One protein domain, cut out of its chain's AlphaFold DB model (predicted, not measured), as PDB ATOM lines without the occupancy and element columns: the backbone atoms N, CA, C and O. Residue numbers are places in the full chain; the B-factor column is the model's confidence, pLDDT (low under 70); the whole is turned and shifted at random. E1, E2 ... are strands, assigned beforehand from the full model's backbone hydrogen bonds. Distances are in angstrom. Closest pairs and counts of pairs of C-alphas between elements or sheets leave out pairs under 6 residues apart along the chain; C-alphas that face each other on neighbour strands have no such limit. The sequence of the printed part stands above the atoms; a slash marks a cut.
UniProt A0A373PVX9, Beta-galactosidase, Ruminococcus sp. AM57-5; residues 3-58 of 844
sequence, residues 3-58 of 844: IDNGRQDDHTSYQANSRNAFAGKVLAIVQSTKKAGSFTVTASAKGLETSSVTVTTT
ATOM      1  N   ILE A   3     165.683 134.029  61.434       90.56
ATOM      2  CA  ILE A   3     166.891 134.025  62.271       90.56
ATOM      3  C   ILE A   3     167.995 133.167  61.651       90.56
ATOM      4  O   ILE A   3     167.711 132.124  61.061       90.56
ATOM      5  N   ASP A   4     169.245 133.600  61.798       88.19
ATOM      6  CA  ASP A   4     170.429 132.894  61.303       88.19
ATOM      7  C   ASP A   4     171.643 133.108  62.227       88.19
ATOM      8  O   ASP A   4     171.711 134.086  62.967       88.19
ATOM      9  N   ASN A   5     172.607 132.192  62.191       87.94
ATOM     10  CA  ASN A   5     173.896 132.274  62.888       87.94
ATOM     11  C   ASN A   5     175.101 132.048  61.950       87.94
ATOM     12  O   ASN A   5     176.234 132.140  62.408       87.94
ATOM     13  N   GLY A   6     174.889 131.759  60.659       78.50
ATOM     14  CA  GLY A   6     175.972 131.585  59.681       78.50
ATOM     15  C   GLY A   6     176.796 130.298  59.832       78.50
ATOM     16  O   GLY A   6     177.811 130.142  59.152       78.50
ATOM     17  N   ARG A   7     176.381 129.364  60.698       77.69
ATOM     18  CA  ARG A   7     177.048 128.072  60.900       77.69
ATOM     19  C   ARG A   7     176.592 127.064  59.836       77.69
ATOM     20  O   ARG A   7     175.416 126.720  59.780       77.69
ATOM     21  N   GLN A   8     177.512 126.576  58.998       72.38
ATOM     22  CA  GLN A   8     177.177 125.758  57.815       72.38
ATOM     23  C   GLN A   8     176.570 124.378  58.138       72.38
ATOM     24  O   GLN A   8     175.817 123.840  57.329       72.38
ATOM     25  N   ASP A   9     176.864 123.820  59.313       76.31
ATOM     26  CA  ASP A   9     176.315 122.561  59.830       76.31
ATOM     27  C   ASP A   9     175.082 122.751  60.747       76.31
ATOM     28  O   ASP A   9     174.565 121.779  61.296       76.31
ATOM     29  N   ASP A  10     174.559 123.977  60.902       73.06
ATOM     30  CA  ASP A  10     173.304 124.220  61.629       73.06
ATOM     31  C   ASP A  10     172.084 124.040  60.708       73.06
ATOM     32  O   ASP A  10     171.803 124.844  59.820       73.06
ATOM     33  N   HIS A  11     171.321 122.973  60.945       78.06
ATOM     34  CA  HIS A  11     170.108 122.643  60.188       78.06
ATOM     35  C   HIS A  11     168.812 123.222  60.797       78.06
ATOM     36  O   HIS A  11     167.708 122.869  60.372       78.06
ATOM     37  N   THR A  12     168.907 124.113  61.791       81.06
ATOM     38  CA  THR A  12     167.749 124.781  62.409       81.06
ATOM     39  C   THR A  12     167.014 125.658  61.393       81.06
ATOM     40  O   THR A  12     167.618 126.487  60.715       81.06
ATOM     41  N   SER A  13     165.684 125.549  61.312       86.38
ATOM     42  CA  SER A  13     164.873 126.355  60.383       86.38
ATOM     43  C   SER A  13     165.126 127.861  60.529       86.38
ATOM     44  O   SER A  13     165.063 128.398  61.634       86.38
ATOM     45  N   TYR A  14     165.297 128.569  59.408       81.75
ATOM     46  CA  TYR A  14     165.383 130.035  59.396       81.75
ATOM     47  C   TYR A  14     164.118 130.727  59.932       81.75
ATOM     48  O   TYR A  14     164.175 131.907  60.243       81.75
ATOM     49  N   GLN A  15     162.973 130.039  60.024       87.25
ATOM     50  CA  GLN A  15     161.733 130.571  60.619       87.25
ATOM     51  C   GLN A  15     161.545 130.156  62.092       87.25
ATOM     52  O   GLN A  15     160.457 130.329  62.643       87.25
ATOM     53  N   ALA A  16     162.567 129.581  62.735       86.38
ATOM     54  CA  ALA A  16     162.538 129.313  64.168       86.38
ATOM     55  C   ALA A  16     162.473 130.618  64.988       86.38
ATOM     56  O   ALA A  16     162.788 131.707  64.507       86.38
ATOM     57  N   ASN A  17     162.051 130.504  66.246       85.12
ATOM     58  CA  ASN A  17     161.996 131.602  67.218       85.12
ATOM     59  C   ASN A  17     163.158 131.576  68.230       85.12
ATOM     60  O   ASN A  17     163.226 132.440  69.099       85.12
ATOM     61  N   SER A  18     164.061 130.601  68.118       88.06
ATOM     62  CA  SER A  18     165.309 130.495  68.872       88.06
ATOM     63  C   SER A  18     166.345 129.712  68.057       88.06
ATOM     64  O   SER A  18     165.991 128.843  67.258       88.06
ATOM     65  N   ARG A  19     167.628 130.040  68.234       88.19
ATOM     66  CA  ARG A  19     168.775 129.342  67.629       88.19
ATOM     67  C   ARG A  19     170.006 129.554  68.516       88.19
ATOM     68  O   ARG A  19     170.092 130.568  69.210       88.19
ATOM     69  N   ASN A  20     170.946 128.612  68.503       85.62
ATOM     70  CA  ASN A  20     172.229 128.768  69.188       85.62
ATOM     71  C   ASN A  20     173.081 129.850  68.508       85.62
ATOM     72  O   ASN A  20     173.128 129.927  67.279       85.62
ATOM     73  N   ALA A  21     173.788 130.653  69.302       80.81
ATOM     74  CA  ALA A  21     174.761 131.607  68.784       80.81
ATOM     75  C   ALA A  21     175.995 130.900  68.206       80.81
ATOM     76  O   ALA A  21     176.432 129.872  68.722       80.81
ATOM     77  N   PHE A  22     176.576 131.483  67.159       77.00
ATOM     78  CA  PHE A  22     177.854 131.069  66.582       77.00
ATOM     79  C   PHE A  22     178.810 132.263  66.640       77.00
ATOM     80  O   PHE A  22     178.407 133.379  66.312       77.00
ATOM     81  N   ALA A  23     180.025 132.063  67.162       74.62
ATOM     82  CA  ALA A  23     180.945 133.149  67.534       74.62
ATOM     83  C   ALA A  23     180.250 134.291  68.326       74.62
ATOM     84  O   ALA A  23     180.413 135.475  68.033       74.62
ATOM     85  N   GLY A  24     179.381 133.923  69.279       70.38
ATOM     86  CA  GLY A  24     178.606 134.862  70.102       70.38
ATOM     87  C   GLY A  24     177.453 135.594  69.395       70.38
ATOM     88  O   GLY A  24     176.781 136.402  70.031       70.38
ATOM     89  N   LYS A  25     177.179 135.325  68.108       74.69
ATOM     90  CA  LYS A  25     176.218 136.088  67.291       74.69
ATOM     91  C   LYS A  25     175.029 135.246  66.805       74.69
ATOM     92  O   LYS A  25     175.162 134.064  66.485       74.69
ATOM     93  N   VAL A  26     173.866 135.898  66.722       83.38
ATOM     94  CA  VAL A  26     172.655 135.474  65.993       83.38
ATOM     95  C   VAL A  26     172.063 136.726  65.347       83.38
ATOM     96  O   VAL A  26     171.919 137.752  66.011       83.38
ATOM     97  N   LEU A  27     171.708 136.654  64.067       85.31
ATOM     98  CA  LEU A  27     171.006 137.706  63.339       85.31
ATOM     99  C   LEU A  27     169.503 137.410  63.318       85.31
ATOM    100  O   LEU A  27     169.099 136.287  63.028       85.31
ATOM    101  N   ALA A  28     168.673 138.429  63.556       85.94
ATOM    102  CA  ALA A  28     167.226 138.363  63.368       85.94
ATOM    103  C   ALA A  28     166.766 139.403  62.335       85.94
ATOM    104  O   ALA A  28     167.002 140.599  62.491       85.94
ATOM    105  N   ILE A  29     166.074 138.949  61.290       83.88
ATOM    106  CA  ILE A  29     165.501 139.790  60.232       83.88
ATOM    107  C   ILE A  29     163.986 139.860  60.435       83.88
ATOM    108  O   ILE A  29     163.269 138.856  60.330       83.88
ATOM    109  N   VAL A  30     163.469 141.057  60.713       84.69
ATOM    110  CA  VAL A  30     162.042 141.283  60.977       84.69
ATOM    111  C   VAL A  30     161.428 142.125  59.864       84.69
ATOM    112  O   VAL A  30     161.878 143.226  59.570       84.69
ATOM    113  N   GLN A  31     160.386 141.590  59.229       81.06
ATOM    114  CA  GLN A  31     159.628 142.294  58.200       81.06
ATOM    115  C   GLN A  31     158.601 143.222  58.860       81.06
ATOM    116  O   GLN A  31     157.856 142.785  59.737       81.06
ATOM    117  N   SER A  32     158.539 144.476  58.405       72.81
ATOM    118  CA  SER A  32     157.536 145.448  58.855       72.81
ATOM    119  C   SER A  32     156.101 145.005  58.522       72.81
ATOM    120  O   SER A  32     155.863 144.271  57.558       72.81
ATOM    121  N   THR A  33     155.126 145.464  59.310       70.81
ATOM    122  CA  THR A  33     153.704 145.169  59.074       70.81
ATOM    123  C   THR A  33     153.082 146.162  58.089       70.81
ATOM    124  O   THR A  33     153.506 147.307  57.984       70.81
ATOM    125  N   LYS A  34     152.020 145.750  57.384       66.44
ATOM    126  CA  LYS A  34     151.261 146.618  56.458       66.44
ATOM    127  C   LYS A  34     150.223 147.519  57.157       66.44
ATOM    128  O   LYS A  34     149.239 147.899  56.528       66.44
ATOM    129  N   LYS A  35     150.354 147.774  58.462       69.31
ATOM    130  CA  LYS A  35     149.379 148.534  59.261       69.31
ATOM    131  C   LYS A  35     150.086 149.556  60.148       69.31
ATOM    132  O   LYS A  35     151.198 149.304  60.608       69.31
ATOM    133  N   ALA A  36     149.400 150.658  60.451       75.06
ATOM    134  CA  ALA A  36     149.786 151.500  61.577       75.06
ATOM    135  C   ALA A  36     149.760 150.693  62.888       75.06
ATOM    136  O   ALA A  36     148.856 149.878  63.097       75.06
ATOM    137  N   GLY A  37     150.727 150.939  63.766       81.56
ATOM    138  CA  GLY A  37     150.841 150.306  65.076       81.56
ATOM    139  C   GLY A  37     152.288 150.257  65.550       81.56
ATOM    140  O   GLY A  37     153.126 151.051  65.132       81.56
ATOM    141  N   SER A  38     152.598 149.299  66.411       82.62
ATOM    142  CA  SER A  38     153.974 148.953  66.756       82.62
ATOM    143  C   SER A  38     154.103 147.452  66.987       82.62
ATOM    144  O   SER A  38     153.115 146.759  67.251       82.62
ATOM    145  N   PHE A  39     155.321 146.935  66.863       84.12
ATOM    146  CA  PHE A  39     155.672 145.579  67.265       84.12
ATOM    147  C   PHE A  39     156.967 145.596  68.075       84.12
ATOM    148  O   PHE A  39     157.887 146.354  67.780       84.12
ATOM    149  N   THR A  40     157.044 144.747  69.096       86.25
ATOM    150  CA  THR A  40     158.234 144.615  69.942       86.25
ATOM    151  C   THR A  40     158.985 143.345  69.568       86.25
ATOM    152  O   THR A  40     158.391 142.271  69.457       86.25
ATOM    153  N   VAL A  41     160.293 143.472  69.367       86.25
ATOM    154  CA  VAL A  41     161.224 142.355  69.191       86.25
ATOM    155  C   VAL A  41     161.966 142.184  70.509       86.25
ATOM    156  O   VAL A  41     162.607 143.126  70.969       86.25
ATOM    157  N   THR A  42     161.877 141.002  71.112       88.19
ATOM    158  CA  THR A  42     162.515 140.681  72.396       88.19
ATOM    159  C   THR A  42     163.553 139.587  72.186       88.19
ATOM    160  O   THR A  42     163.241 138.559  71.586       88.19
ATOM    161  N   ALA A  43     164.763 139.796  72.698       87.69
ATOM    162  CA  ALA A  43     165.854 138.829  72.670       87.69
ATOM    163  C   ALA A  43     166.234 138.428  74.101       87.69
ATOM    164  O   ALA A  43     166.403 139.283  74.972       87.69
ATOM    165  N   SER A  44     166.374 137.125  74.342       87.00
ATOM    166  CA  SER A  44     166.789 136.575  75.632       87.00
ATOM    167  C   SER A  44     167.690 135.354  75.445       87.00
ATOM    168  O   SER A  44     167.539 134.582  74.497       87.00
ATOM    169  N   ALA A  45     168.637 135.183  76.365       82.94
ATOM    170  CA  ALA A  45     169.539 134.042  76.425       82.94
ATOM    171  C   ALA A  45     169.848 133.708  77.890       82.94
ATOM    172  O   ALA A  45     169.747 134.559  78.774       82.94
ATOM    173  N   LYS A  46     170.228 132.458  78.172       76.50
ATOM    174  CA  LYS A  46     170.587 132.040  79.533       76.50
ATOM    175  C   LYS A  46     171.863 132.769  79.975       76.50
ATOM    176  O   LYS A  46     172.912 132.550  79.385       76.50
ATOM    177  N   GLY A  47     171.767 133.569  81.037       73.56
ATOM    178  CA  GLY A  47     172.899 134.315  81.601       73.56
ATOM    179  C   GLY A  47     173.094 135.728  81.040       73.56
ATOM    180  O   GLY A  47     174.018 136.401  81.475       73.56
ATOM    181  N   LEU A  48     172.227 136.191  80.131       73.12
ATOM    182  CA  LEU A  48     172.205 137.579  79.656       73.12
ATOM    183  C   LEU A  48     170.901 138.265  80.071       73.12
ATOM    184  O   LEU A  48     169.849 137.624  80.158       73.12
ATOM    185  N   GLU A  49     170.957 139.577  80.293       78.69
ATOM    186  CA  GLU A  49     169.750 140.375  80.497       78.69
ATOM    187  C   GLU A  49     168.879 140.374  79.232       78.69
ATOM    188  O   GLU A  49     169.364 140.376  78.100       78.69
ATOM    189  N   THR A  50     167.559 140.333  79.423       85.56
ATOM    190  CA  THR A  50     166.607 140.357  78.307       85.56
ATOM    191  C   THR A  50     166.461 141.781  77.797       85.56
ATOM    192  O   THR A  50     166.072 142.666  78.554       85.56
ATOM    193  N   SER A  51     166.708 141.986  76.504       84.62
ATOM    194  CA  SER A  51     166.549 143.286  75.850       84.62
ATOM    195  C   SER A  51     165.406 143.254  74.837       84.62
ATOM    196  O   SER A  51     165.029 142.196  74.319       84.62
ATOM    197  N   SER A  52     164.821 144.417  74.560       86.75
ATOM    198  CA  SER A  52     163.744 144.545  73.582       86.75
ATOM    199  C   SER A  52     163.778 145.886  72.864       86.75
ATOM    200  O   SER A  52     164.123 146.910  73.448       86.75
ATOM    201  N   VAL A  53     163.378 145.874  71.593       83.00
ATOM    202  CA  VAL A  53     163.214 147.070  70.764       83.00
ATOM    203  C   VAL A  53     161.786 147.117  70.234       83.00
ATOM    204  O   VAL A  53     161.272 146.128  69.712       83.00
ATOM    205  N   THR A  54     161.129 148.266  70.377       84.00
ATOM    206  CA  THR A  54     159.796 148.497  69.810       84.00
ATOM    207  C   THR A  54     159.931 149.271  68.509       84.00
ATOM    208  O   THR A  54     160.434 150.390  68.492       84.00
ATOM    209  N   VAL A  55     159.466 148.668  67.419       80.31
ATOM    210  CA  VAL A  55     159.404 149.278  66.092       80.31
ATOM    211  C   VAL A  55     157.992 149.805  65.881       80.31
ATOM    212  O   VAL A  55     157.033 149.032  65.822       80.31
ATOM    213  N   THR A  56     157.853 151.122  65.761       80.25
ATOM    214  CA  THR A  56     156.588 151.765  65.386       80.25
ATOM    215  C   THR A  56     156.447 151.750  63.868       80.25
ATOM    216  O   THR A  56     157.342 152.194  63.154       80.25
ATOM    217  N   THR A  57     155.323 151.241  63.367       72.69
ATOM    218  CA  THR A  57     154.977 151.253  61.944       72.69
ATOM    219  C   THR A  57     153.884 152.285  61.708       72.69
ATOM    220  O   THR A  57     152.840 152.258  62.359       72.69
ATOM    221  N   THR A  58     154.090 153.203  60.771       65.88
ATOM    222  CA  THR A  58     153.034 154.098  60.284       65.88
ATOM    223  C   THR A  58     152.236 153.407  59.177       65.88
ATOM    224  O   THR A  58     152.731 152.509  58.493       65.88
TER     225      THR A  58
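Overview. This is residues 3 to 58 of the 844 residues of the protein "Beta-galactosidase" of Ruminococcus sp. AM57-5 (UniProt A0A373PVX9). With little regular structure, the printed part is a wide loop, residues 3 to 26, that folds back to pair residues 3 to 4 with residues 27 to 28 of E1, followed by a long two-stranded hairpin, E2 and E3, apart from E1. The printed part has 56 residues, no named helix and three strands in the order E1, E2, E3; its class is all strand, with 17 residues in named elements. It is loose, with a radius of gyration of the C-alphas of 13.3 A, and elongated, spanning 39 by 24 by 14 A.

Arrangement. Residues 3 to 4 pair antiparallel with residues 27 to 28 of E1, residues 27 to 29, which pairs with no named strand. E2, residues 37 to 43, and E3, residues 51 to 57, form an antiparallel hairpin at 159 degrees; N 39 and O 55 are 2.9 A apart, within hydrogen-bond range. E1 is apart from E2 and E3.

Along the chain. E1 begins at C-alpha 27 (171.006, 137.706, 63.339) and is 6.7 A long. E2 is 20.4 A long. E3 is 19.8 A long and ends at C-alpha 57 (154.977, 151.253, 61.944).

Size, cuts and confidence. The C-alphas farthest apart, Asp 9 and Ala 36, are 39.3 A apart. The printed part has no cut; both links are short. Residues 34 to 35 and 58 are under pLDDT 70.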